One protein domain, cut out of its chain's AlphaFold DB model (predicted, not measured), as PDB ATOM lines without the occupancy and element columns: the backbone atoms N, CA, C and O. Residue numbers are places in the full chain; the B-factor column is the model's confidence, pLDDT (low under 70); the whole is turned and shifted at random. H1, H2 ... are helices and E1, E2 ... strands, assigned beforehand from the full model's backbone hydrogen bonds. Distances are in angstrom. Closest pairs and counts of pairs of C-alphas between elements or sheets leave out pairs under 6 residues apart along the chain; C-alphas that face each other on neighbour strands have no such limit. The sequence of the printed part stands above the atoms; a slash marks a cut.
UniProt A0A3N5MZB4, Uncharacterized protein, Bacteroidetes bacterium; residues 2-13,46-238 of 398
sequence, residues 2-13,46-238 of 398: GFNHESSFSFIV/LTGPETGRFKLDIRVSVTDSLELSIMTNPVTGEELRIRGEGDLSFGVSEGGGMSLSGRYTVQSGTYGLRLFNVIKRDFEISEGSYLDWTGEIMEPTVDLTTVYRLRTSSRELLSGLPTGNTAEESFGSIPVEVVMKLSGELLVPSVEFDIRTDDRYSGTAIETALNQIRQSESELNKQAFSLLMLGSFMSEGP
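This is residues 2 to 13 and 46 to 238 of the 398 residues of an uncharacterized protein of Bacteroidetes bacterium (UniProt A0A3N5MZB4). A long, twisted sheet of ten strands makes a rod, with E2 toward one end and the helices H1, H2 and H3 gathered toward the other. The sheet curls round H3, while H1 and H2 only graze it. The printed part has 205 residues with ten named strands and three named helices, in the order E1 to E8, H1, E9, E10, H2, H3. The class is mixed, helices and strands, and the branched sheet is antiparallel but for the parallel pair E1 and E3. The whole is loose, with a radius of gyration of the C-alphas of 22.1 A and spans of 81 by 30 by 30 A.

E5, residues 98 to 115, bends by 104 degrees at residue 102. E4, residues 78 to 92, lies on one side of E5; E6, residues 119 to 125, and E7, residues 130 to 135, lie on the other side. Within hydrogen-bond range are N 83 and O 108 of the hairpin E4 and E5, 2.8 A, N 113 and O 121 of the hairpin E5 and E6, 2.9 A, and N 104 and O 131 of E5 and E7, 2.8 A. E4 bends by 105 degrees at residue 85; E2, residues 56 to 62, and E3, residues 67 to 73, lie on one side of it, with N 58 and O 90, and N 70 and O 80, each 2.8 A apart. E3, E4, E5 and E6 form a meander, each strand the antiparallel neighbour of the one before. E1, residues 9 to 11, is parallel to E3, with no N and O within hydrogen-bond range. E8, residues 141 to 153, has E6 and E7 on one side, with N 124 and O 147 2.9 A apart and N 132 and O 141 2.8 A apart. On its other side is E9, residues 173 to 185, with N 148 and O 178 2.8 A apart; E9 forms a hairpin with E10, residues 190 to 197, with N 179 and O 194 2.8 A apart. H3, residues 217 to 230, is on the sheet; its closest C-alphas to E10 are those of Asn 221 and Phe 193, 6.1 A apart. H2, residues 205 to 213, and H3 only just touch, with 3 pairs of C-alphas within 8 A, and only at the corner, closest at Ile 213 and Leu 220, 5.3 A. H1, residues 154 to 158, touches H2, closest at the C-alphas of Leu 158 and Ala 209, 6.4 A. In H1, H2 and H3 every O i to N i+4 pair is within hydrogen-bond range.

E9 measures 36.9 A, E8 36.8 A, E5 33.3 A, E4 28.9 A and H3 19.3 A. E1 begins at C-alpha 9 (24.172, 85.890, 44.700), and H3 ends at C-alpha 230 (48.087, 107.037, 30.674).

The C-alphas of Pro 49 and Gly 164 are the two farthest apart, 82.6 A. Residues 14 to 45 are cut out, with 25.7 A from C-alpha 13 to C-alpha 46. The link H1 to E9 is long, 14 residues. In this predicted model the mean pLDDT of the printed part is 78.9; under 70 are residues 2 to 13, 46 to 54, 72 to 77, 115 to 118, 160 to 171 and 235 to 238.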
ATOM      1  N   GLY A   2      16.216  75.302  41.905       30.03
ATOM      2  CA  GLY A   2      16.894  76.050  40.841       30.03
ATOM      3  C   GLY A   2      16.746  77.553  41.059       30.03
ATOM      4  O   GLY A   2      15.671  78.002  41.453       30.03
ATOM      5  N   PHE A   3      17.818  78.299  40.820       39.88
ATOM      6  CA  PHE A   3      17.812  79.761  40.782       39.88
ATOM      7  C   PHE A   3      17.228  80.241  39.441       39.88
ATOM      8  O   PHE A   3      17.328  79.534  38.437       39.88
ATOM      9  N   ASN A   4      16.562  81.400  39.424       35.19
ATOM     10  CA  ASN A   4      15.978  82.002  38.217       35.19
ATOM     11  C   ASN A   4      16.761  83.263  37.795       35.19
ATOM     12  O   ASN A   4      17.644  83.721  38.510       35.19
ATOM     13  N   HIS A   5      16.401  83.851  36.653       31.83
ATOM     14  CA  HIS A   5      17.040  85.045  36.070       31.83
ATOM     15  C   HIS A   5      16.904  86.332  36.911       31.83
ATOM     16  O   HIS A   5      17.494  87.349  36.561       31.83
ATOM     17  N   GLU A   6      16.145  86.302  38.010       29.47
ATOM     18  CA  GLU A   6      16.027  87.404  38.976       29.47
ATOM     19  C   GLU A   6      16.856  87.162  40.250       29.47
ATOM     20  O   GLU A   6      16.872  87.992  41.156       29.47
ATOM     21  N   SER A   7      17.541  86.020  40.349       31.14
ATOM     22  CA  SER A   7      18.370  85.676  41.501       31.14
ATOM     23  C   SER A   7      19.753  86.326  41.372       31.14
ATOM     24  O   SER A   7      20.452  86.097  40.391       31.14
ATOM     25  N   SER A   8      20.170  87.108  42.370       28.61
ATOM     26  CA  SER A   8      21.541  87.627  42.502       28.61
ATOM     27  C   SER A   8      22.206  87.011  43.732       28.61
ATOM     28  O   SER A   8      21.648  87.105  44.830       28.61
ATOM     29  N   PHE A   9      23.385  86.407  43.579       32.00
ATOM     30  CA  PHE A   9      24.172  85.890  44.700       32.00
ATOM     31  C   PHE A   9      25.400  86.780  44.908       32.00
ATOM     32  O   PHE A   9      26.257  86.883  44.034       32.00
ATOM     33  N   SER A  10      25.457  87.445  46.063       27.72
ATOM     34  CA  SER A  10      26.564  88.317  46.459       27.72
ATOM     35  C   SER A  10      27.309  87.657  47.605       27.72
ATOM     36  O   SER A  10      26.712  87.367  48.643       27.72
ATOM     37  N   PHE A  11      28.611  87.455  47.436       36.97
ATOM     38  CA  PHE A  11      29.480  86.954  48.490       36.97
ATOM     39  C   PHE A  11      30.508  88.028  48.839       36.97
ATOM     40  O   PHE A  11      31.262  88.486  47.983       36.97
ATOM     41  N   ILE A  12      30.487  88.472  50.095       28.31
ATOM     42  CA  ILE A  12      31.391  89.500  50.611       28.31
ATOM     43  C   ILE A  12      32.455  88.779  51.430       28.31
ATOM     44  O   ILE A  12      32.131  88.172  52.450       28.31
ATOM     45  N   VAL A  13      33.711  88.855  50.991       34.78
ATOM     46  CA  VAL A  13      34.848  88.381  51.783       34.78
ATOM     47  C   VAL A  13      35.065  89.390  52.917       34.78
ATOM     48  O   VAL A  13      35.333  90.564  52.636       34.78
ATOM     49  N   LEU A  46      18.529  82.509  72.372       36.91
ATOM     50  CA  LEU A  46      19.935  82.518  71.937       36.91
ATOM     51  C   LEU A  46      20.659  81.198  72.243       36.91
ATOM     52  O   LEU A  46      21.613  80.851  71.551       36.91
ATOM     53  N   THR A  47      20.185  80.415  73.213       39.06
ATOM     54  CA  THR A  47      20.485  78.986  73.327       39.06
ATOM     55  C   THR A  47      19.420  78.214  72.566       39.06
ATOM     56  O   THR A  47      18.589  77.513  73.150       39.06
ATOM     57  N   GLY A  48      19.442  78.346  71.239       38.00
ATOM     58  CA  GLY A  48      18.760  77.388  70.377       38.00
ATOM     59  C   GLY A  48      19.114  75.959  70.824       38.00
ATOM     60  O   GLY A  48      20.218  75.750  71.339       38.00
ATOM     61  N   PRO A  49      18.181  74.993  70.696       38.12
ATOM     62  CA  PRO A  49      18.368  73.632  71.199       38.12
ATOM     63  C   PRO A  49      19.716  73.147  70.706       38.12
ATOM     64  O   PRO A  49      19.884  73.201  69.490       38.12
ATOM     65  N   GLU A  50      20.632  72.787  71.624       46.41
ATOM     66  CA  GLU A  50      22.021  72.385  71.351       46.41
ATOM     67  C   GLU A  50      22.183  72.038  69.883       46.41
ATOM     68  O   GLU A  50      21.734  70.958  69.488       46.41
ATOM     69  N   THR A  51      22.614  73.017  69.069       46.94
ATOM     70  CA  THR A  51      22.405  72.962  67.618       46.94
ATOM     71  C   THR A  51      22.927  71.629  67.156       46.94
ATOM     72  O   THR A  51      24.131  71.378  67.245       46.94
ATOM     73  N   GLY A  52      21.995  70.745  66.788       46.41
ATOM     74  CA  GLY A  52      22.328  69.384  66.433       46.41
ATOM     75  C   GLY A  52      23.437  69.480  65.414       46.41
ATOM     76  O   GLY A  52      23.301  70.225  64.449       46.41
ATOM     77  N   ARG A  53      24.548  68.803  65.687       54.44
ATOM     78  CA  ARG A  53      25.643  68.604  64.746       54.44
ATOM     79  C   ARG A  53      25.037  68.144  63.422       54.44
ATOM     80  O   ARG A  53      24.700  66.973  63.276       54.44
ATOM     81  N   PHE A  54      24.772  69.078  62.514       56.62
ATOM     82  CA  PHE A  54      24.051  68.792  61.287       56.62
ATOM     83  C   PHE A  54      25.070  68.766  60.168       56.62
ATOM     84  O   PHE A  54      25.797  69.724  59.925       56.62
ATOM     85  N   LYS A  55      25.147  67.615  59.512       73.12
ATOM     86  CA  LYS A  55      25.924  67.460  58.298       73.12
ATOM     87  C   LYS A  55      25.037  67.815  57.113       73.12
ATOM     88  O   LYS A  55      23.924  67.299  57.001       73.12
ATOM     89  N   LEU A  56      25.530  68.677  56.234       74.00
ATOM     90  CA  LEU A  56      24.833  69.098  55.025       74.00
ATOM     91  C   LEU A  56      25.740  68.860  53.823       74.00
ATOM     92  O   LEU A  56      26.882  69.295  53.831       74.00
ATOM     93  N   ASP A  57      25.223  68.201  52.792       81.94
ATOM     94  CA  ASP A  57      25.909  68.013  51.514       81.94
ATOM     95  C   ASP A  57      24.949  68.456  50.400       81.94
ATOM     96  O   ASP A  57      23.923  67.815  50.152       81.94
ATOM     97  N   ILE A  58      25.248  69.576  49.743       79.88
ATOM     98  CA  ILE A  58      24.449  70.152  48.655       79.88
ATOM     99  C   ILE A  58      25.267  70.094  47.370       79.88
ATOM    100  O   ILE A  58      26.397  70.564  47.324       79.88
ATOM    101  N   ARG A  59      24.671  69.575  46.293       80.06
ATOM    102  CA  ARG A  59      25.204  69.747  44.937       80.06
ATOM    103  C   ARG A  59      24.394  70.804  44.206       80.06
ATOM    104  O   ARG A  59      23.166  70.709  44.154       80.06
ATOM    105  N   VAL A  60      25.084  71.795  43.664       78.62
ATOM    106  CA  VAL A  60      24.524  72.918  42.920       78.62
ATOM    107  C   VAL A  60      25.094  72.877  41.512       78.62
ATOM    108  O   VAL A  60      26.304  72.968  41.340       78.62
ATOM    109  N   SER A  61      24.225  72.773  40.514       82.50
ATOM    110  CA  SER A  61      24.596  73.014  39.119       82.50
ATOM    111  C   SER A  61      24.252  74.461  38.786       82.50
ATOM    112  O   SER A  61      23.079  74.851  38.825       82.50
ATOM    113  N   VAL A  62      25.277  75.265  38.528       81.12
ATOM    114  CA  VAL A  62      25.170  76.676  38.160       81.12
ATOM    115  C   VAL A  62      25.122  76.784  36.639       81.12
ATOM    116  O   VAL A  62      25.840  76.073  35.940       81.12
ATOM    117  N   THR A  63      24.259  77.668  36.141       80.62
ATOM    118  CA  THR A  63      24.121  77.980  34.711       80.62
ATOM    119  C   THR A  63      24.406  79.460  34.473       80.62
ATOM    120  O   THR A  63      24.312  80.261  35.409       80.62
ATOM    121  N   ASP A  64      24.687  79.828  33.224       77.56
ATOM    122  CA  ASP A  64      25.024  81.190  32.776       77.56
ATOM    123  C   ASP A  64      23.960  82.266  33.081       77.56
ATOM    124  O   ASP A  64      24.232  83.471  33.067       77.56
ATOM    125  N   SER A  65      22.744  81.836  33.416       70.94
ATOM    126  CA  SER A  65      21.648  82.696  33.852       70.94
ATOM    127  C   SER A  65      21.916  83.426  35.176       70.94
ATOM    128  O   SER A  65      21.278  84.452  35.433       70.94
ATOM    129  N   LEU A  66      22.864  82.943  35.988       71.31
ATOM    130  CA  LEU A  66      23.245  83.530  37.272       71.31
ATOM    131  C   LEU A  66      24.513  84.386  37.138       71.31
ATOM    132  O   LEU A  66      25.557  83.904  36.703       71.31
ATOM    133  N   GLU A  67      24.430  85.640  37.581       77.69
ATOM    134  CA  GLU A  67      25.608  86.487  37.783       77.69
ATOM    135  C   GLU A  67      26.152  86.300  39.196       77.69
ATOM    136  O   GLU A  67      25.424  86.445  40.182       77.69
ATOM    137  N   LEU A  68      27.439  85.989  39.277       77.06
ATOM    138  CA  LEU A  68      28.208  85.941  40.505       77.06
ATOM    139  C   LEU A  68      29.043  87.217  40.611       77.06
ATOM    140  O   LEU A  68      29.806  87.536  39.700       77.06
ATOM    141  N   SER A  69      28.919  87.918  41.737       79.75
ATOM    142  CA  SER A  69      29.803  89.030  42.091       79.75
ATOM    143  C   SER A  69      30.658  88.651  43.300       79.75
ATOM    144  O   SER A  69      30.138  88.210  44.331       79.75
ATOM    145  N   ILE A  70      31.973  88.814  43.150       79.56
ATOM    146  CA  ILE A  70      32.975  88.607  44.192       79.56
ATOM    147  C   ILE A  70      33.744  89.914  44.372       79.56
ATOM    148  O   ILE A  70      34.408  90.393  43.452       79.56
ATOM    149  N   MET A  71      33.685  90.480  45.575       74.06
ATOM    150  CA  MET A  71      34.545  91.603  45.947       74.06
ATOM    151  C   MET A  71      35.943  91.073  46.259       74.06
ATOM    152  O   MET A  71      36.139  90.425  47.284       74.06
ATOM    153  N   THR A  72      36.907  91.343  45.380       69.06
ATOM    154  CA  THR A  72      38.299  90.898  45.556       69.06
ATOM    155  C   THR A  72      39.079  91.834  46.467       69.06
ATOM    156  O   THR A  72      39.968  91.392  47.187       69.06
ATOM    157  N   ASN A  73      38.725  93.122  46.488       65.44
ATOM    158  CA  ASN A  73      39.300  94.080  47.423       65.44
ATOM    159  C   ASN A  73      38.246  95.118  47.850       65.44
ATOM    160  O   ASN A  73      37.932  96.028  47.076       65.44
ATOM    161  N   PRO A  74      37.696  95.029  49.075       60.75
ATOM    162  CA  PRO A  74      36.664  95.953  49.541       60.75
ATOM    163  C   PRO A  74      37.198  97.366  49.818       60.75
ATOM    164  O   PRO A  74      36.417  98.316  49.813       60.75
ATOM    165  N   VAL A  75      38.509  97.528  50.044       59.09
ATOM    166  CA  VAL A  75      39.131  98.834  50.314       59.09
ATOM    167  C   VAL A  75      39.227  99.659  49.033       59.09
ATOM    168  O   VAL A  75      38.860 100.832  49.021       59.09
ATOM    169  N   THR A  76      39.698  99.048  47.946       61.12
ATOM    170  CA  THR A  76      39.825  99.715  46.636       61.12
ATOM    171  C   THR A  76      38.533  99.630  45.812       61.12
ATOM    172  O   THR A  76      38.316 100.419  44.882       61.12
ATOM    173  N   GLY A  77      37.632  98.714  46.181       69.00
ATOM    174  CA  GLY A  77      36.378  98.437  45.487       69.00
ATOM    175  C   GLY A  77      36.586  97.657  44.190       69.00
ATOM    176  O   GLY A  77      35.901  97.946  43.204       69.00
ATOM    177  N   GLU A  78      37.562  96.746  44.171       73.62
ATOM    178  CA  GLU A  78      37.759  95.799  43.071       73.62
ATOM    179  C   GLU A  78      36.742  94.671  43.148       73.62
ATOM    180  O   GLU A  78      36.437  94.136  44.219       73.62
ATOM    181  N   GLU A  79      36.205  94.332  41.983       83.50
ATOM    182  CA  GLU A  79      35.075  93.429  41.856       83.50
ATOM    183  C   GLU A  79      35.239  92.549  40.620       83.50
ATOM    184  O   GLU A  79      35.496  93.031  39.512       83.50
ATOM    185  N   LEU A  80      35.036  91.253  40.822       87.19
ATOM    186  CA  LEU A  80      34.910  90.245  39.788       87.19
ATOM    187  C   LEU A  80      33.423  89.939  39.592       87.19
ATOM    188  O   LEU A  80      32.786  89.385  40.485       87.19
ATOM    189  N   ARG A  81      32.871  90.282  38.426       90.44
ATOM    190  CA  ARG A  81      31.485  89.961  38.046       90.44
ATOM    191  C   ARG A  81      31.492  88.969  36.900       90.44
ATOM    192  O   ARG A  81      32.002  89.295  35.832       90.44
ATOM    193  N   ILE A  82      30.946  87.777  37.105       90.69
ATOM    194  CA  ILE A  82      31.033  86.671  36.149       90.69
ATOM    195  C   ILE A  82      29.700  85.955  35.966       90.69
ATOM    196  O   ILE A  82      28.892  85.855  36.884       90.69
ATOM    197  N   ARG A  83      29.496  85.439  34.758       90.62
ATOM    198  CA  ARG A  83      28.432  84.516  34.373       90.62
ATOM    199  C   ARG A  83      29.065  83.310  33.704       90.62
ATOM    200  O   ARG A  83      30.032  83.434  32.947       90.62
ATOM    201  N   GLY A  84      28.524  82.140  33.983       90.44
ATOM    202  CA  GLY A  84      29.180  80.896  33.641       90.44
ATOM    203  C   GLY A  84      28.495  79.696  34.257       90.44
ATOM    204  O   GLY A  84      27.424  79.797  34.855       90.44
ATOM    205  N   GLU A  85      29.135  78.550  34.095       91.88
ATOM    206  CA  GLU A  85      28.560  77.250  34.406       91.88
ATOM    207  C   GLU A  85      29.501  76.455  35.302       91.88
ATOM    208  O   GLU A  85      30.723  76.580  35.214       91.88
ATOM    209  N   GLY A  86      28.946  75.617  36.171       89.00
ATOM    210  CA  GLY A  86      29.763  74.774  37.033       89.00
ATOM    211  C   GLY A  86      28.945  73.871  37.934       89.00
ATOM    212  O   GLY A  86      27.858  74.239  38.379       89.00
ATOM    213  N   ASP A  87      29.489  72.698  38.235       88.19
ATOM    214  CA  ASP A  87      28.936  71.786  39.231       88.19
ATOM    215  C   ASP A  87      29.721  71.942  40.534       88.19
ATOM    216  O   ASP A  87      30.880  71.537  40.641       88.19
ATOM    217  N   LEU A  88      29.075  72.536  41.535       86.94
ATOM    218  CA  LEU A  88      29.657  72.839  42.835       86.94
ATOM    219  C   LEU A  88      29.063  71.932  43.915       86.94
ATOM    220  O   LEU A  88      27.855  71.704  43.979       86.94
ATOM    221  N   SER A  89      29.914  71.417  44.794       86.12
ATOM    222  CA  SER A  89      29.536  70.639  45.974       86.12
ATOM    223  C   SER A  89      29.841  71.452  47.223       86.12
ATOM    224  O   SER A  89      31.004  71.693  47.534       86.12
ATOM    225  N   PHE A  90      28.796  71.878  47.923       84.38
ATOM    226  CA  PHE A  90      28.884  72.597  49.186       84.38
ATOM    227  C   PHE A  90      28.643  71.638  50.353       84.38
ATOM    228  O   PHE A  90      27.635  70.926  50.376       84.38
ATOM    229  N   GLY A  91      29.557  71.629  51.316       79.31
ATOM    230  CA  GLY A  91      29.503  70.798  52.511       79.31
ATOM    231  C   GLY A  91      29.453  71.637  53.785       79.31
ATOM    232  O   GLY A  91      30.120  72.662  53.885       79.31
ATOM    233  N   VAL A  92      28.707  71.180  54.788       80.94
ATOM    234  CA  VAL A  92      28.820  71.643  56.178       80.94
ATOM    235  C   VAL A  92      29.060  70.426  57.054       80.94
ATOM    236  O   VAL A  92      28.297  69.456  57.024       80.94
ATOM    237  N   SER A  93      30.149  70.460  57.811       78.75
ATOM    238  CA  SER A  93      30.493  69.426  58.779       78.75
ATOM    239  C   SER A  93      29.674  69.572  60.059       78.75
ATOM    240  O   SER A  93      29.183  70.643  60.396       78.75
ATOM    241  N   GLU A  94      29.603  68.492  60.832       72.88
ATOM    242  CA  GLU A  94      28.976  68.475  62.156       72.88
ATOM    243  C   GLU A  94      29.528  69.537  63.124       72.88
ATOM    244  O   GLU A  94      28.815  69.960  64.028       72.88
ATOM    245  N   GLY A  95      30.777  69.976  62.928       73.69
ATOM    246  CA  GLY A  95      31.415  71.053  63.693       73.69
ATOM    247  C   GLY A  95      31.196  72.459  63.121       73.69
ATOM    248  O   GLY A  95      31.819  73.398  63.599       73.69
ATOM    249  N   GLY A  96      30.368  72.613  62.084       71.62
ATOM    250  CA  GLY A  96      30.070  73.896  61.439       71.62
ATOM    251  C   GLY A  96      31.078  74.340  60.375       71.62
ATOM    252  O   GLY A  96      30.835  75.331  59.691       71.62
ATOM    253  N   GLY A  97      32.182  73.608  60.185       75.81
ATOM    254  CA  GLY A  97      33.141  73.879  59.112       75.81
ATOM    255  C   GLY A  97      32.477  73.723  57.746       75.81
ATOM    256  O   GLY A  97      31.858  72.686  57.492       75.81
ATOM    257  N   MET A  98      32.592  74.747  56.903       79.94
ATOM    258  CA  MET A  98      31.989  74.792  55.573       79.94
ATOM    259  C   MET A  98      33.047  74.512  54.509       79.94
ATOM    260  O   MET A  98      34.188  74.948  54.648       79.94
ATOM    261  N   SER A  99      32.665  73.824  53.439       82.94
ATOM    262  CA  SER A  99      33.534  73.592  52.293       82.94
ATOM    263  C   SER A  99      32.805  73.759  50.969       82.94
ATOM    264  O   SER A  99      31.595  73.554  50.871       82.94
ATOM    265  N   LEU A 100      33.551  74.131  49.935       85.81
ATOM    266  CA  LEU A 100      33.087  74.197  48.558       85.81
ATOM    267  C   LEU A 100      34.090  73.466  47.675       85.81
ATOM    268  O   LEU A 100      35.301  73.582  47.857       85.81
ATOM    269  N   SER A 101      33.602  72.669  46.733       93.19
ATOM    270  CA  SER A 101      34.461  71.985  45.773       93.19
ATOM    271  C   SER A 101      33.822  71.926  44.401       93.19
ATOM    272  O   SER A 101      32.618  71.701  44.290       93.19
ATOM    273  N   GLY A 102      34.632  72.080  43.363       93.69
ATOM    274  CA  GLY A 102      34.183  72.054  41.977       93.69
ATOM    275  C   GLY A 102      34.698  73.247  41.189       93.69
ATOM    276  O   GLY A 102      35.227  74.207  41.749       93.69
ATOM    277  N   ARG A 103      34.509  73.169  39.873       94.69
ATOM    278  CA  ARG A 103      34.983  74.166  38.918       94.69
ATOM    279  C   ARG A 103      33.823  74.980  38.369       94.69
ATOM    280  O   ARG A 103      32.807  74.416  37.963       94.69
ATOM    281  N   TYR A 104      34.019  76.290  38.311       92.81
ATOM    282  CA  TYR A 104      33.151  77.244  37.639       92.81
ATOM    283  C   TYR A 104      33.868  77.804  36.412       92.81
ATOM    284  O   TYR A 104      34.876  78.497  36.538       92.81
ATOM    285  N   THR A 105      33.360  77.501  35.225       96.00
ATOM    286  CA  THR A 105      33.882  78.012  33.957       96.00
ATOM    287  C   THR A 105      33.150  79.291  33.582       96.00
ATOM    288  O   THR A 105      31.929  79.308  33.429       96.00
ATOM    289  N   VAL A 106      33.910  80.367  33.421       95.12
ATOM    290  CA  VAL A 106      33.407  81.687  33.056       95.12
ATOM    291  C   VAL A 106      33.113  81.719  31.558       95.12
ATOM    292  O   VAL A 106      33.981  81.425  30.735       95.12
ATOM    293  N   GLN A 107      31.889  82.106  31.209       93.38
ATOM    294  CA  GLN A 107      31.483  82.368  29.827       93.38
ATOM    295  C   GLN A 107      31.577  83.855  29.485       93.38
ATOM    296  O   GLN A 107      31.947  84.216  28.375       93.38
ATOM    297  N   SER A 108      31.236  84.729  30.434       93.69
ATOM    298  CA  SER A 108      31.355  86.177  30.275       93.69
ATOM    299  C   SER A 108      31.513  86.862  31.626       93.69
ATOM    300  O   SER A 108      31.130  86.322  32.665       93.69
ATOM    301  N   GLY A 109      32.080  88.062  31.632       94.38
ATOM    302  CA  GLY A 109      32.240  88.815  32.864       94.38
ATOM    303  C   GLY A 109      33.197  89.984  32.738       94.38
ATOM    304  O   GLY A 109      33.806  90.213  31.694       94.38
ATOM    305  N   THR A 110      33.334  90.713  33.838       95.75
ATOM    306  CA  THR A 110      34.252  91.837  33.969       95.75
ATOM    307  C   THR A 110      35.056  91.732  35.253       95.75
ATOM    308  O   THR A 110      34.487  91.442  36.308       95.75
ATOM    309  N   TYR A 111      36.341  92.058  35.180       92.94
ATOM    310  CA  TYR A 111      37.185  92.311  36.340       92.94
ATOM    311  C   TYR A 111      37.482  93.812  36.430       92.94
ATOM    312  O   TYR A 111      38.107  94.387  35.536       92.94
ATOM    313  N   GLY A 112      36.979  94.458  37.480       89.06
ATOM    314  CA  GLY A 112      37.130  95.896  37.695       89.06
ATOM    315  C   GLY A 112      38.384  96.217  38.499       89.06
ATOM    316  O   GLY A 112      38.314  96.269  39.724       89.06
ATOM    317  N   LEU A 113      39.499  96.487  37.818       81.50
ATOM    318  CA  LEU A 113      40.771  96.879  38.432       81.50
ATOM    319  C   LEU A 113      40.715  98.333  38.929       81.50
ATOM    320  O   LEU A 113      40.236  99.230  38.216       81.50
ATOM    321  N   ARG A 114      41.237  98.587  40.137       73.38
ATOM    322  CA  ARG A 114      41.243  99.914  40.770       73.38
ATOM    323  C   ARG A 114      42.657 100.317  41.163       73.38
ATOM    324  O   ARG A 114      43.179  99.911  42.192       73.38
ATOM    325  N   LEU A 115      43.252 101.201  40.368       66.31
ATOM    326  CA  LEU A 115      44.605 101.697  40.602       66.31
ATOM    327  C   LEU A 115      44.547 103.030  41.362       66.31
ATOM    328  O   LEU A 115      43.947 104.009  40.903       66.31
ATOM    329  N   PHE A 116      45.151 103.040  42.553       61.25
ATOM    330  CA  PHE A 116      45.333 104.211  43.425       61.25
ATOM    331  C   PHE A 116      44.052 104.990  43.746       61.25
ATOM    332  O   PHE A 116      44.085 106.205  43.914       61.25
ATOM    333  N   ASN A 117      42.904 104.307  43.797       57.50
ATOM    334  CA  ASN A 117      41.571 104.884  44.035       57.50
ATOM    335  C   ASN A 117      41.108 105.950  43.020       57.50
ATOM    336  O   ASN A 117      40.007 106.486  43.158       57.50
ATOM    337  N   VAL A 118      41.898 106.234  41.983       61.09
ATOM    338  CA  VAL A 118      41.603 107.257  40.970       61.09
ATOM    339  C   VAL A 118      41.276 106.608  39.630       61.09
ATOM    340  O   VAL A 118      40.336 107.025  38.952       61.09
ATOM    341  N   ILE A 119      42.014 105.564  39.250       71.69
ATOM    342  CA  ILE A 119      41.905 104.948  37.929       71.69
ATOM    343  C   ILE A 119      41.090 103.666  38.021       71.69
ATOM    344  O   ILE A 119      41.341 102.796  38.854       71.69
ATOM    345  N   LYS A 120      40.099 103.558  37.136       83.69
ATOM    346  CA  LYS A 120      39.209 102.402  37.020       83.69
ATOM    347  C   LYS A 120      39.366 101.797  35.636       83.69
ATOM    348  O   LYS A 120      39.201 102.512  34.645       83.69
ATOM    349  N   ARG A 121      39.683 100.506  35.570       87.50
ATOM    350  CA  ARG A 121      39.798  99.755  34.315       87.50
ATOM    351  C   ARG A 121      38.963  98.492  34.419       87.50
ATOM    352  O   ARG A 121      39.290  97.597  35.187       87.50
ATOM    353  N   ASP A 122      37.895  98.443  33.636       93.69
ATOM    354  CA  ASP A 122      37.074  97.246  33.514       93.69
ATOM    355  C   ASP A 122      37.666  96.374  32.407       93.69
ATOM    356  O   ASP A 122      37.651  96.743  31.231       93.69
ATOM    357  N   PHE A 123      38.230  95.238  32.799       97.12
ATOM    358  CA  PHE A 123      38.705  94.220  31.874       97.12
ATOM    359  C   PHE A 123      37.570  93.252  31.566       97.12
ATOM    360  O   PHE A 123      36.878  92.800  32.474       97.12
ATOM    361  N   GLU A 124      37.403  92.895  30.299       97.94
ATOM    362  CA  GLU A 124      36.498  91.826  29.886       97.94
ATOM    363  C   GLU A 124      37.175  90.472  30.093       97.94
ATOM    364  O   GLU A 124      38.347  90.307  29.759       97.94
ATOM    365  N   ILE A 125      36.461  89.499  30.649       96.81
ATOM    366  CA  ILE A 125      37.004  88.161  30.886       96.81
ATOM    367  C   ILE A 125      36.797  87.312  29.637       96.81
ATOM    368  O   ILE A 125      35.678  87.179  29.145       96.81
ATOM    369  N   SER A 126      37.883  86.729  29.140       94.56
ATOM    370  CA  SER A 126      37.875  85.836  27.988       94.56
ATOM    371  C   SER A 126      37.251  84.489  28.336       94.56
ATOM    372  O   SER A 126      37.481  83.939  29.421       94.56
ATOM    373  N   GLU A 127      36.525  83.926  27.370       91.31
ATOM    374  CA  GLU A 127      35.979  82.572  27.437       91.31
ATOM    375  C   GLU A 127      37.081  81.538  27.737       91.31
ATOM    376  O   GLU A 127      38.217  81.653  27.268       91.31
ATOM    377  N   GLY A 128      36.742  80.529  28.541       89.31
ATOM    378  CA  GLY A 128      37.671  79.482  28.978       89.31
ATOM    379  C   GLY A 128      38.382  79.781  30.300       89.31
ATOM    380  O   GLY A 128      39.000  78.880  30.865       89.31
ATOM    381  N   SER A 129      38.244  81.001  30.826       96.75
ATOM    382  CA  SER A 129      38.648  81.348  32.192       96.75
ATOM    383  C   SER A 129      37.842  80.550  33.228       96.75
ATOM    384  O   SER A 129      36.677  80.223  32.989       96.75
ATOM    385  N   TYR A 130      38.417  80.236  34.390       96.31
ATOM    386  CA  TYR A 130      37.709  79.477  35.429       96.31
ATOM    387  C   TYR A 130      38.145  79.814  36.859       96.31
ATOM    388  O   TYR A 130      39.220  80.361  37.101       96.31
ATOM    389  N   LEU A 131      37.278  79.450  37.804       95.00
ATOM    390  CA  LEU A 131      37.542  79.400  39.238       95.00
ATOM    391  C   LEU A 131      37.392  77.948  39.703       95.00
ATOM    392  O   LEU A 131      36.499  77.235  39.239       95.00
ATOM    393  N   ASP A 132      38.259  77.505  40.600       95.56
ATOM    394  CA  ASP A 132      38.319  76.134  41.094       95.56
ATOM    395  C   ASP A 132      38.399  76.133  42.621       95.56
ATOM    396  O   ASP A 132      39.316  76.708  43.212       95.56
ATOM    397  N   TRP A 133      37.432  75.482  43.260       93.31
ATOM    398  CA  TRP A 133      37.407  75.301  44.707       93.31
ATOM    399  C   TRP A 133      37.820  73.872  45.052       93.31
ATOM    400  O   TRP A 133      37.302  72.903  44.490       93.31
ATOM    401  N   THR A 134      38.713  73.731  46.028       93.12
ATOM    402  CA  THR A 134      39.244  72.435  46.496       93.12
ATOM    403  C   THR A 134      38.898  72.137  47.954       93.12
ATOM    404  O   THR A 134      39.330  71.126  48.506       93.12
ATOM    405  N   GLY A 135      38.082  72.987  48.576       88.12
ATOM    406  CA  GLY A 135      37.621  72.841  49.950       88.12
ATOM    407  C   GLY A 135      37.312  74.195  50.568       88.12
ATOM    408  O   GLY A 135      36.184  74.424  50.992       88.12
ATOM    409  N   GLU A 136      38.283  75.101  50.590       83.12
ATOM    410  CA  GLU A 136      38.118  76.419  51.203       83.12
ATOM    411  C   GLU A 136      37.232  77.329  50.356       83.12
ATOM    412  O   GLU A 136      37.460  77.514  49.166       83.12
ATOM    413  N   ILE A 137      36.193  77.903  50.966       78.81
ATOM    414  CA  ILE A 137      35.184  78.698  50.245       78.81
ATOM    415  C   ILE A 137      35.734  80.069  49.836       78.81
ATOM    416  O   ILE A 137      35.389  80.582  48.770       78.81
ATOM    417  N   MET A 138      36.575  80.651  50.692       75.19
ATOM    418  CA  MET A 138      37.113  82.007  50.543       75.19
ATOM    419  C   MET A 138      38.317  82.074  49.594       75.19
ATOM    420  O   MET A 138      38.647  83.159  49.124       75.19
ATOM    421  N   GLU A 139      38.944  80.934  49.292       80.75
ATOM    422  CA  GLU A 139      40.231  80.860  48.593       80.75
ATOM    423  C   GLU A 139      40.147  80.001  47.316       80.75
ATOM    424  O   GLU A 139      40.835  78.985  47.190       80.75
ATOM    425  N   PRO A 140      39.292  80.352  46.334       90.56
ATOM    426  CA  PRO A 140      39.340  79.671  45.050       90.56
ATOM    427  C   PRO A 140      40.677  79.916  44.355       90.56
ATOM    428  O   PRO A 140      41.198  81.035  44.342       90.56
ATOM    429  N   THR A 141      41.178  78.878  43.690       93.75
ATOM    430  CA  THR A 141      42.222  79.036  42.678       93.75
ATOM    431  C   THR A 141      41.583  79.514  41.381       93.75
ATOM    432  O   THR A 141      40.504  79.058  41.008       93.75
ATOM    433  N   VAL A 142      42.236  80.423  40.674       95.31
ATOM    434  CA  VAL A 142      41.726  81.023  39.447       95.31
ATOM    435  C   VAL A 142      42.716  80.875  38.307       95.31
ATOM    436  O   VAL A 142      43.921  80.745  38.515       95.31
ATOM    437  N   ASP A 143      42.174  80.895  37.099       97.44
ATOM    438  CA  ASP A 143      42.898  81.060  35.845       97.44
ATOM    439  C   ASP A 143      42.009  81.937  34.963       97.44
ATOM    440  O   ASP A 143      41.069  81.467  34.314       97.44
ATOM    441  N   LEU A 144      42.210  83.251  35.069       96.56
ATOM    442  CA  LEU A 144      41.413  84.254  34.375       96.56
ATOM    443  C   LEU A 144      42.279  84.941  33.333       96.56
ATOM    444  O   LEU A 144      43.242  85.618  33.675       96.56
ATOM    445  N   THR A 145      41.904  84.833  32.063       97.62
ATOM    446  CA  THR A 145      42.458  85.692  31.015       97.62
ATOM    447  C   THR A 145      41.505  86.850  30.797       97.62
ATOM    448  O   THR A 145      40.337  86.645  30.485       97.62
ATOM    449  N   THR A 146      41.997  88.073  30.941       97.25
ATOM    450  CA  THR A 146      41.179  89.284  30.853       97.25
ATOM    451  C   THR A 146      41.765  90.265  29.843       97.25
ATOM    452  O   THR A 146      42.966  90.236  29.573       97.25
ATOM    453  N   VAL A 147      40.927  91.107  29.239       97.94
ATOM    454  CA  VAL A 147      41.295  91.990  28.128       97.94
ATOM    455  C   VAL A 147      40.742  93.391  28.353       97.94
ATOM    456  O   VAL A 147      39.535  93.591  28.481       97.94
ATOM    457  N   TYR A 148      41.625  94.386  28.339       97.31
ATOM    458  CA  TYR A 148      41.274  95.801  28.310       97.31
ATOM    459  C   TYR A 148      41.613  96.394  26.943       97.31
ATOM    460  O   TYR A 148      42.761  96.357  26.501       97.31
ATOM    461  N   ARG A 149      40.614  96.955  26.258       97.19
ATOM    462  CA  ARG A 149      40.764  97.476  24.893       97.19
ATOM    463  C   ARG A 149      40.839  98.992  24.890       97.19
ATOM    464  O   ARG A 149      40.001  99.667  25.483       97.19
ATOM    465  N   LEU A 150      41.802  99.534  24.157       95.38
ATOM    466  CA  LEU A 150      41.959 100.969  23.958       95.38
ATOM    467  C   LEU A 150      42.458 101.287  22.549       95.38
ATOM    468  O   LEU A 150      42.875 100.413  21.793       95.38
ATOM    469  N   ARG A 151      42.410 102.567  22.180       94.81
ATOM    470  CA  ARG A 151      43.076 103.070  20.979       94.81
ATOM    471  C   ARG A 151      44.160 104.040  21.388       94.81
ATOM    472  O   ARG A 151      43.887 104.954  22.158       94.81
ATOM    473  N   THR A 152      45.354 103.883  20.833       92.62
ATOM    474  CA  THR A 152      46.476 104.766  21.150       92.62
ATOM    475  C   THR A 152      47.379 104.997  19.948       92.62
ATOM    476  O   THR A 152      47.236 104.333  18.923       92.62
ATOM    477  N   SER A 153      48.259 105.987  20.038       89.81
ATOM    478  CA  SER A 153      49.202 106.315  18.975       89.81
ATOM    479  C   SER A 153      50.298 105.247  18.878       89.81
ATOM    480  O   SER A 153      50.873 104.824  19.876       89.81
ATOM    481  N   SER A 154      50.590 104.801  17.655       88.94
ATOM    482  CA  SER A 154      51.719 103.910  17.371       88.94
ATOM    483  C   SER A 154      53.070 104.626  17.415       88.94
ATOM    484  O   SER A 154      54.102 103.966  17.394       88.94
ATOM    485  N   ARG A 155      53.101 105.965  17.462       85.06
ATOM    486  CA  ARG A 155      54.351 106.735  17.404       85.06
ATOM    487  C   ARG A 155      55.272 106.427  18.582       85.06
ATOM    488  O   ARG A 155      56.451 106.188  18.365       85.06
ATOM    489  N   GLU A 156      54.719 106.403  19.785       82.94
ATOM    490  CA  GLU A 156      55.432 106.157  21.040       82.94
ATOM    491  C   GLU A 156      55.881 104.691  21.153       82.94
ATOM    492  O   GLU A 156      56.943 104.404  21.692       82.94
ATOM    493  N   LEU A 157      55.118 103.756  20.577       87.19
ATOM    494  CA  LEU A 157      55.533 102.354  20.449       87.19
ATOM    495  C   LEU A 157      56.731 102.207  19.499       87.19
ATOM    496  O   LEU A 157      57.662 101.451  19.763       87.19
ATOM    497  N   LEU A 158      56.698 102.920  18.371       84.81
ATOM    498  CA  LEU A 158      57.701 102.808  17.313       84.81
ATOM    499  C   LEU A 158      58.973 103.620  17.596       84.81
ATOM    500  O   LEU A 158      59.991 103.358  16.960       84.81
ATOM    501  N   SER A 159      58.950 104.578  18.530       74.62
ATOM    502  CA  SER A 159      60.127 105.395  18.861       74.62
ATOM    503  C   SER A 159      61.281 104.604  19.479       74.62
ATOM    504  O   SER A 159      62.415 105.051  19.379       74.62
ATOM    505  N   GLY A 160      61.009 103.438  20.074       64.81
ATOM    506  CA  GLY A 160      62.038 102.550  20.633       64.81
ATOM    507  C   GLY A 160      62.719 101.634  19.606       64.81
ATOM    508  O   GLY A 160      63.635 100.892  19.955       64.81
ATOM    509  N   LEU A 161      62.282 101.645  18.340       68.19
ATOM    510  CA  LEU A 161      62.927 100.861  17.284       68.19
ATOM    511  C   LEU A 161      64.116 101.635  16.685       68.19
ATOM    512  O   LEU A 161      63.971 102.822  16.380       68.19
ATOM    513  N   PRO A 162      65.267 100.978  16.426       60.31
ATOM    514  CA  PRO A 162      66.382 101.594  15.716       60.31
ATOM    515  C   PRO A 162      65.911 102.201  14.391       60.31
ATOM    516  O   PRO A 162      65.211 101.556  13.604       60.31
ATOM    517  N   THR A 163      66.294 103.454  14.155       56.88
ATOM    518  CA  THR A 163      65.925 104.278  13.000       56.88
ATOM    519  C   THR A 163      66.365 103.628  11.686       56.88
ATOM    520  O   THR A 163      67.456 103.863  11.177       56.88
ATOM    521  N   GLY A 164      65.507 102.777  11.124       50.50
ATOM    522  CA  GLY A 164      65.795 102.097   9.860       50.50
ATOM    523  C   GLY A 164      64.590 101.599   9.067       50.50
ATOM    524  O   GLY A 164      64.748 101.365   7.877       50.50
ATOM    525  N   ASN A 165      63.399 101.466   9.668       49.22
ATOM    526  CA  ASN A 165      62.255 100.800   9.016       49.22
ATOM    527  C   ASN A 165      60.880 101.460   9.239       49.22
ATOM    528  O   ASN A 165      59.855 100.862   8.917       49.22
ATOM    529  N   THR A 166      60.803 102.678   9.776       53.84
ATOM    530  CA  THR A 166      59.513 103.355   9.978       53.84
ATOM    531  C   THR A 166      59.133 104.149   8.733       53.84
ATOM    532  O   THR A 166      59.364 105.351   8.630       53.84
ATOM    533  N   ALA A 167      58.535 103.469   7.750       53.84
ATOM    534  CA  ALA A 167      57.759 104.175   6.737       53.84
ATOM    535  C   ALA A 167      56.705 105.039   7.454       53.84
ATOM    536  O   ALA A 167      56.009 104.543   8.347       53.84
ATOM    537  N   GLU A 168      56.577 106.315   7.072       52.00
ATOM    538  CA  GLU A 168      55.614 107.263   7.663       52.00
ATOM    539  C   GLU A 168      54.161 106.741   7.664       52.00
ATOM    540  O   GLU A 168      53.330 107.193   8.449       52.00
ATOM    541  N   GLU A 169      53.870 105.726   6.846       50.94
ATOM    542  CA  GLU A 169      52.597 105.008   6.755       50.94
ATOM    543  C   GLU A 169      52.207 104.224   8.031       50.94
ATOM    544  O   GLU A 169      51.058 103.806   8.156       50.94
ATOM    545  N   SER A 170      53.118 104.041   8.999       57.97
ATOM    546  CA  SER A 170      52.847 103.311  10.257       57.97
ATOM    547  C   SER A 170      52.404 104.193  11.432       57.97
ATOM    548  O   SER A 170      52.121 103.668  12.512       57.97
ATOM    549  N   PHE A 171      52.338 105.518  11.263       69.19
ATOM    550  CA  PHE A 171      51.965 106.445  12.336       69.19
ATOM    551  C   PHE A 171      50.455 106.707  12.361       69.19
ATOM    552  O   PHE A 171      49.889 107.293  11.441       69.19
ATOM    553  N   GLY A 172      49.789 106.313  13.446       82.12
ATOM    554  CA  GLY A 172      48.365 106.574  13.623       82.12
ATOM    555  C   GLY A 172      47.791 105.982  14.903       82.12
ATOM    556  O   GLY A 172      48.475 105.302  15.662       82.12
ATOM    557  N   SER A 173      46.507 106.249  15.143       91.06
ATOM    558  CA  SER A 173      45.769 105.625  16.244       91.06
ATOM    559  C   SER A 173      45.451 104.168  15.900       91.06
ATOM    560  O   SER A 173      44.680 103.906  14.970       91.06
ATOM    561  N   ILE A 174      46.003 103.230  16.665       93.00
ATOM    562  CA  ILE A 174      45.833 101.785  16.492       93.00
ATOM    563  C   ILE A 174      45.006 101.191  17.647       93.00
ATOM    564  O   ILE A 174      45.089 101.698  18.768       93.00
ATOM    565  N   PRO A 175      44.175 100.160  17.401       95.50
ATOM    566  CA  PRO A 175      43.581  99.366  18.470       95.50
ATOM    567  C   PRO A 175      44.664  98.561  19.197       95.50
ATOM    568  O   PRO A 175      45.517  97.935  18.563       95.50
ATOM    569  N   VAL A 176      44.615  98.583  20.522       96.38
ATOM    570  CA  VAL A 176      45.504  97.841  21.413       96.38
ATOM    571  C   VAL A 176      44.654  97.111  22.439       96.38
ATOM    572  O   VAL A 176      43.631  97.623  22.900       96.38
ATOM    573  N   GLU A 177      45.087  95.914  22.797       97.69
ATOM    574  CA  GLU A 177      44.510  95.112  23.861       97.69
ATOM    575  C   GLU A 177      45.581  94.862  24.923       97.69
ATOM    576  O   GLU A 177      46.609  94.252  24.632       97.69
ATOM    577  N   VAL A 178      45.354  95.334  26.147       97.56
ATOM    578  CA  VAL A 178      46.141  94.927  27.314       97.56
ATOM    579  C   VAL A 178      45.504  93.662  27.858       97.56
ATOM    580  O   VAL A 178      44.373  93.686  28.345       97.56
ATOM    581  N   VAL A 179      46.215  92.551  27.741       97.75
ATOM    582  CA  VAL A 179      45.791  91.255  28.257       97.75
ATOM    583  C   VAL A 179      46.400  91.077  29.637       97.75
ATOM    584  O   VAL A 179      47.601  91.263  29.805       97.75
ATOM    585  N   MET A 180      45.582  90.718  30.618       95.44
ATOM    586  CA  MET A 180      46.011  90.433  31.983       95.44
ATOM    587  C   MET A 180      45.542  89.035  32.365       95.44
ATOM    588  O   MET A 180      44.341  88.754  32.343       95.44
ATOM    589  N   LYS A 181      46.492  88.163  32.696       96.06
ATOM    590  CA  LYS A 181      46.237  86.819  33.203       96.06
ATOM    591  C   LYS A 181      46.392  86.804  34.716       96.06
ATOM    592  O   LYS A 181      47.419  87.248  35.221       96.06
ATOM    593  N   LEU A 182      45.386  86.285  35.406       92.12
ATOM    594  CA  LEU A 182      45.375  86.081  36.850       92.12
ATOM    595  C   LEU A 182      45.399  84.578  37.120       92.12
ATOM    596  O   LEU A 182      44.504  83.873  36.654       92.12
ATOM    597  N   SER A 183      46.400  84.092  37.850       93.44
ATOM    598  CA  SER A 183      46.536  82.671  38.188       93.44
ATOM    599  C   SER A 183      46.861  82.450  39.666       93.44
ATOM    600  O   SER A 183      47.500  83.288  40.297       93.44
ATOM    601  N   GLY A 184      46.439  81.321  40.238       91.56
ATOM    602  CA  GLY A 184      46.654  81.026  41.663       91.56
ATOM    603  C   GLY A 184      45.483  81.473  42.537       91.56
ATOM    604  O   GLY A 184      44.346  81.450  42.084       91.56
ATOM    605  N   GLU A 185      45.720  81.830  43.795       85.44
ATOM    606  CA  GLU A 185      44.653  82.194  44.740       85.44
ATOM    607  C   GLU A 185      43.976  83.518  44.354       85.44
ATOM    608  O   GLU A 185      44.652  84.513  44.111       85.44
ATOM    609  N   LEU A 186      42.637  83.569  44.335       84.69
ATOM    610  CA  LEU A 186      41.886  84.762  43.906       84.69
ATOM    611  C   LEU A 186      42.223  86.028  44.709       84.69
ATOM    612  O   LEU A 186      42.161  87.130  44.167       84.69
ATOM    613  N   LEU A 187      42.530  85.880  46.001       76.00
ATOM    614  CA  LEU A 187      42.833  87.007  46.888       76.00
ATOM    615  C   LEU A 187      44.253  87.549  46.683       76.00
ATOM    616  O   LEU A 187      44.489  88.732  46.923       76.00
ATOM    617  N   VAL A 188      45.184  86.704  46.230       77.69
ATOM    618  CA  VAL A 188      46.585  87.070  45.973       77.69
ATOM    619  C   VAL A 188      47.066  86.404  44.673       77.69
ATOM    620  O   VAL A 188      47.956  85.549  44.697       77.69
ATOM    621  N   PRO A 189      46.475  86.749  43.515       80.62
ATOM    622  CA  PRO A 189      46.793  86.064  42.276       80.62
ATOM    623  C   PRO A 189      48.172  86.486  41.770       80.62
ATOM    624  O   PRO A 189      48.604  87.631  41.925       80.62
ATOM    625  N   SER A 190      48.846  85.573  41.080       81.06
ATOM    626  CA  SER A 190      49.931  85.928  40.174       81.06
ATOM    627  C   SER A 190      49.352  86.662  38.968       81.06
ATOM    628  O   SER A 190      48.346  86.233  38.400       81.06
ATOM    629  N   VAL A 191      49.996  87.758  38.568       84.00
ATOM    630  CA  VAL A 191      49.548  88.623  37.472       84.00
ATOM    631  C   VAL A 191      50.586  88.614  36.357       84.00
ATOM    632  O   VAL A 191      51.748  88.934  36.594       84.00
ATOM    633  N   GLU A 192      50.159  88.291  35.138       91.00
ATOM    634  CA  GLU A 192      50.986  88.382  33.930       91.00
ATOM    635  C   GLU A 192      50.310  89.278  32.890       91.00
ATOM    636  O   GLU A 192      49.114  89.137  32.622       91.00
ATOM    637  N   PHE A 193      51.077  90.172  32.266       94.81
ATOM    638  CA  PHE A 193      50.580  91.051  31.209       94.81
ATOM    639  C   PHE A 193      51.035  90.607  29.816       94.81
ATOM    640  O   PHE A 193      52.090  90.007  29.643       94.81
ATOM    641  N   ASP A 194      50.242  90.944  28.802       97.19
ATOM    642  CA  ASP A 194      50.595  90.894  27.382       97.19
ATOM    643  C   ASP A 194      49.920  92.073  26.657       97.19
ATOM    644  O   ASP A 194      48.946  92.648  27.142       97.19
ATOM    645  N   ILE A 195      50.446  92.468  25.498       97.19
ATOM    646  CA  ILE A 195      49.920  93.586  24.705       97.19
ATOM    647  C   ILE A 195      49.701  93.116  23.277       97.19
ATOM    648  O   ILE A 195      50.649  92.800  22.558       97.19
ATOM    649  N   ARG A 196      48.449  93.098  22.831       95.38
ATOM    650  CA  ARG A 196      48.067  92.636  21.494       95.38
ATOM    651  C   ARG A 196      47.513  93.772  20.655       95.38
ATOM    652  O   ARG A 196      47.135  94.834  21.147       95.38
ATOM    653  N   THR A 197      47.481  93.530  19.359       94.19
ATOM    654  CA  THR A 197      46.813  94.383  18.386       94.19
ATOM    655  C   THR A 197      46.095  93.491  17.377       94.19
ATOM    656  O   THR A 197      46.207  92.270  17.430       94.19
ATOM    657  N   ASP A 198      45.342  94.116  16.485       91.81
ATOM    658  CA  ASP A 198      44.555  93.450  15.452       91.81
ATOM    659  C   ASP A 198      45.463  92.751  14.417       91.81
ATOM    660  O   ASP A 198      46.526  93.272  14.062       91.81
ATOM    661  N   ASP A 199      45.025  91.609  13.880       90.31
ATOM    662  CA  ASP A 199      45.800  90.733  12.982       90.31
ATOM    663  C   ASP A 199      46.298  91.457  11.723       90.31
ATOM    664  O   ASP A 199      47.318  91.099  11.133       90.31
ATOM    665  N   ARG A 200      45.617  92.537  11.323       89.75
ATOM    666  CA  ARG A 200      46.027  93.410  10.210       89.75
ATOM    667  C   ARG A 200      47.408  94.054  10.390       89.75
ATOM    668  O   ARG A 200      47.958  94.564   9.419       89.75
ATOM    669  N   TYR A 201      47.931  94.095  11.615       88.44
ATOM    670  CA  TYR A 201      49.273  94.593  11.923       88.44
ATOM    671  C   TYR A 201      50.325  93.483  11.953       88.44
ATOM    672  O   TYR A 201      51.493  93.773  12.226       88.44
ATOM    673  N   SER A 202      49.951  92.240  11.648       88.19
ATOM    674  CA  SER A 202      50.919  91.159  11.549       88.19
ATOM    675  C   SER A 202      51.920  91.407  10.411       88.19
ATOM    676  O   SER A 202      51.572  91.909   9.342       88.19
ATOM    677  N   GLY A 203      53.195  91.119  10.659       85.06
ATOM    678  CA  GLY A 203      54.330  91.379   9.780       85.06
ATOM    679  C   GLY A 203      54.764  92.845   9.711       85.06
ATOM    680  O   GLY A 203      55.673  93.166   8.947       85.06
ATOM    681  N   THR A 204      54.137  93.751  10.471       88.62
ATOM    682  CA  THR A 204      54.457  95.189  10.434       88.62
ATOM    683  C   THR A 204      55.495  95.593  11.489       88.62
ATOM    684  O   THR A 204      55.868  94.819  12.378       88.62
ATOM    685  N   ALA A 205      55.938  96.854  11.435       87.69
ATOM    686  CA  ALA A 205      56.787  97.440  12.471       87.69
ATOM    687  C   ALA A 205      56.108  97.450  13.857       87.69
ATOM    688  O   ALA A 205      56.796  97.356  14.867       87.69
ATOM    689  N   ILE A 206      54.769  97.505  13.911       89.69
ATOM    690  CA  ILE A 206      54.005  97.444  15.168       89.69
ATOM    691  C   ILE A 206      54.154  96.067  15.817       89.69
ATOM    692  O   ILE A 206      54.473  95.992  17.000       89.69
ATOM    693  N   GLU A 207      53.982  94.978  15.057       90.75
ATOM    694  CA  GLU A 207      54.191  93.630  15.600       90.75
ATOM    695  C   GLU A 207      55.650  93.435  16.027       90.75
ATOM    696  O   GLU A 207      55.913  92.918  17.110       90.75
ATOM    697  N   THR A 208      56.601  93.910  15.217       90.25
ATOM    698  CA  THR A 208      58.032  93.864  15.561       90.25
ATOM    699  C   THR A 208      58.318  94.564  16.894       90.25
ATOM    700  O   THR A 208      58.995  93.987  17.743       90.25
ATOM    701  N   ALA A 209      57.767  95.763  17.114       89.69
ATOM    702  CA  ALA A 209      57.925  96.500  18.367       89.69
ATOM    703  C   ALA A 209      57.310  95.758  19.563       89.69
ATOM    704  O   ALA A 209      57.960  95.610  20.595       89.69
ATOM    705  N   LEU A 210      56.088  95.231  19.419       93.12
ATOM    706  CA  LEU A 210      55.444  94.442  20.477       93.12
ATOM    707  C   LEU A 210      56.238  93.170  20.798       93.12
ATOM    708  O   LEU A 210      56.402  92.820  21.964       93.12
ATOM    709  N   ASN A 211      56.782  92.497  19.784       93.00
ATOM    710  CA  ASN A 211      57.625  91.320  19.973       93.00
ATOM    711  C   ASN A 211      58.955  91.656  20.648       93.00
ATOM    712  O   ASN A 211      59.445  90.839  21.419       93.00
ATOM    713  N   GLN A 212      59.527  92.837  20.403       90.38
ATOM    714  CA  GLN A 212      60.707  93.304  21.129       90.38
ATOM    715  C   GLN A 212      60.383  93.593  22.599       90.38
ATOM    716  O   GLN A 212      61.114  93.137  23.473       90.38
ATOM    717  N   ILE A 213      59.264  94.266  22.884       91.06
ATOM    718  CA  ILE A 213      58.800  94.516  24.259       91.06
ATOM    719  C   ILE A 213      58.611  93.192  25.015       91.06
ATOM    720  O   ILE A 213      59.080  93.056  26.139       91.06
ATOM    721  N   ARG A 214      58.008  92.177  24.381       93.50
ATOM    722  CA  ARG A 214      57.805  90.840  24.972       93.50
ATOM    723  C   ARG A 214      59.087  90.080  25.320       93.50
ATOM    724  O   ARG A 214      59.006  89.098  26.050       93.50
ATOM    725  N   GLN A 215      60.254  90.480  24.807       91.50
ATOM    726  CA  GLN A 215      61.527  89.835  25.168       91.50
ATOM    727  C   GLN A 215      61.952  90.150  26.606       91.50
ATOM    728  O   GLN A 215      62.785  89.436  27.160       91.50
ATOM    729  N   SER A 216      61.385  91.199  27.206       88.31
ATOM    730  CA  SER A 216      61.645  91.609  28.580       88.31
ATOM    731  C   SER A 216      60.324  91.769  29.320       88.31
ATOM    732  O   SER A 216      59.536  92.663  29.019       88.31
ATOM    733  N   GLU A 217      60.086  90.927  30.324       81.94
ATOM    734  CA  GLU A 217      58.880  91.013  31.157       81.94
ATOM    735  C   GLU A 217      58.743  92.394  31.818       81.94
ATOM    736  O   GLU A 217      57.649  92.942  31.910       81.94
ATOM    737  N   SER A 218      59.870  93.000  32.201       78.88
ATOM    738  CA  SER A 218      59.926  94.370  32.716       78.88
ATOM    739  C   SER A 218      59.351  95.387  31.736       78.88
ATOM    740  O   SER A 218      58.439  96.139  32.082       78.88
ATOM    741  N   GLU A 219      59.854  95.391  30.499       85.12
ATOM    742  CA  GLU A 219      59.390  96.336  29.486       85.12
ATOM    743  C   GLU A 219      57.931  96.061  29.119       85.12
ATOM    744  O   GLU A 219      57.157  96.999  28.933       85.12
ATOM    745  N   LEU A 220      57.512  94.793  29.088       90.62
ATOM    746  CA  LEU A 220      56.117  94.425  28.867       90.62
ATOM    747  C   LEU A 220      55.197  94.964  29.964       90.62
ATOM    748  O   LEU A 220      54.206  95.629  29.653       90.62
ATOM    749  N   ASN A 221      55.554  94.750  31.230       84.38
ATOM    750  CA  ASN A 221      54.804  95.256  32.376       84.38
ATOM    751  C   ASN A 221      54.754  96.786  32.356       84.38
ATOM    752  O   ASN A 221      53.691  97.377  32.541       84.38
ATOM    753  N   LYS A 222      55.879  97.435  32.049       83.38
ATOM    754  CA  LYS A 222      55.996  98.893  31.950       83.38
ATOM    755  C   LYS A 222      55.076  99.479  30.891       83.38
ATOM    756  O   LYS A 222      54.339 100.426  31.168       83.38
ATOM    757  N   GLN A 223      55.074  98.898  29.697       90.00
ATOM    758  CA  GLN A 223      54.212  99.351  28.610       90.00
ATOM    759  C   GLN A 223      52.736  99.046  28.898       90.00
ATOM    760  O   GLN A 223      51.886  99.906  28.665       90.00
ATOM    761  N   ALA A 224      52.415  97.883  29.476       93.25
ATOM    762  CA  ALA A 224      51.052  97.535  29.876       93.25
ATOM    763  C   ALA A 224      50.518  98.520  30.923       93.25
ATOM    764  O   ALA A 224      49.428  99.070  30.764       93.25
ATOM    765  N   PHE A 225      51.314  98.830  31.945       84.00
ATOM    766  CA  PHE A 225      50.935  99.784  32.978       84.00
ATOM    767  C   PHE A 225      50.789 101.202  32.421       84.00
ATOM    768  O   PHE A 225      49.816 101.883  32.729       84.00
ATOM    769  N   SER A 226      51.687 101.632  31.528       84.25
ATOM    770  CA  SER A 226      51.554 102.911  30.819       84.25
ATOM    771  C   SER A 226      50.222 103.001  30.062       84.25
ATOM    772  O   SER A 226      49.511 104.001  30.167       84.25
ATOM    773  N   LEU A 227      49.808 101.933  29.374       91.31
ATOM    774  CA  LEU A 227      48.512 101.882  28.692       91.31
ATOM    775  C   LEU A 227      47.331 101.933  29.676       91.31
ATOM    776  O   LEU A 227      46.334 102.601  29.400       91.31
ATOM    777  N   LEU A 228      47.434 101.277  30.833       87.19
ATOM    778  CA  LEU A 228      46.390 101.292  31.862       87.19
ATOM    779  C   LEU A 228      46.304 102.632  32.597       87.19
ATOM    780  O   LEU A 228      45.213 103.057  32.970       87.19
ATOM    781  N   MET A 229      47.410 103.334  32.785       79.94
ATOM    782  CA  MET A 229      47.428 104.590  33.530       79.94
ATOM    783  C   MET A 229      47.199 105.793  32.626       79.94
ATOM    784  O   MET A 229      46.300 106.597  32.867       79.94
ATOM    785  N   LEU A 230      47.990 105.880  31.560       82.50
ATOM    786  CA  LEU A 230      48.087 107.037  30.674       82.50
ATOM    787  C   LEU A 230      47.241 106.874  29.407       82.50
ATOM    788  O   LEU A 230      46.924 107.857  28.745       82.50
ATOM    789  N   GLY A 231      46.861 105.642  29.052       85.75
ATOM    790  CA  GLY A 231      46.191 105.362  27.781       85.75
ATOM    791  C   GLY A 231      47.135 105.385  26.572       85.75
ATOM    792  O   GLY A 231      46.675 105.389  25.427       85.75
ATOM    793  N   SER A 232      48.450 105.401  26.797       89.00
ATOM    794  CA  SER A 232      49.463 105.421  25.743       89.00
ATOM    795  C   SER A 232      50.702 104.620  26.102       89.00
ATOM    796  O   SER A 232      50.982 104.384  27.275       89.00
ATOM    797  N   PHE A 233      51.449 104.212  25.077       88.75
ATOM    798  CA  PHE A 233      52.795 103.678  25.259       88.75
ATOM    799  C   PHE A 233      53.714 104.744  25.855       88.75
ATOM    800  O   PHE A 233      53.507 105.947  25.657       88.75
ATOM    801  N   MET A 234      54.727 104.295  26.587       80.75
ATOM    802  CA  MET A 234      55.723 105.179  27.170       80.75
ATOM    803  C   MET A 234      56.825 105.438  26.140       80.75
ATOM    804  O   MET A 234      57.477 104.498  25.690       80.75
ATOM    805  N   SER A 235      57.029 106.706  25.779       67.50
ATOM    806  CA  SER A 235      58.146 107.146  24.934       67.50
ATOM    807  C   SER A 235      59.367 107.454  25.801       67.50
ATOM    808  O   SER A 235      59.227 108.026  26.877       67.50
ATOM    809  N   GLU A 236      60.570 107.198  25.286       61.44
ATOM    810  CA  GLU A 236      61.848 107.625  25.896       61.44
ATOM    811  C   GLU A 236      62.138 109.135  25.708       61.44
ATOM    812  O   GLU A 236      63.264 109.594  25.860       61.44
ATOM    813  N   GLY A 237      61.128 109.924  25.324       51.91
ATOM    814  CA  GLY A 237      61.265 111.349  25.018       51.91
ATOM    815  C   GLY A 237      61.149 112.253  26.254       51.91
ATOM    816  O   GLY A 237      60.732 111.795  27.319       51.91
ATOM    817  N   PRO A 238      61.478 113.555  26.121       44.16
ATOM    818  CA  PRO A 238      61.498 114.489  27.240       44.16
ATOM    819  C   PRO A 238      60.144 114.571  27.957       44.16
ATOM    820  O   PRO A 238      59.079 114.591  27.335       44.16
TER     821      PRO A 238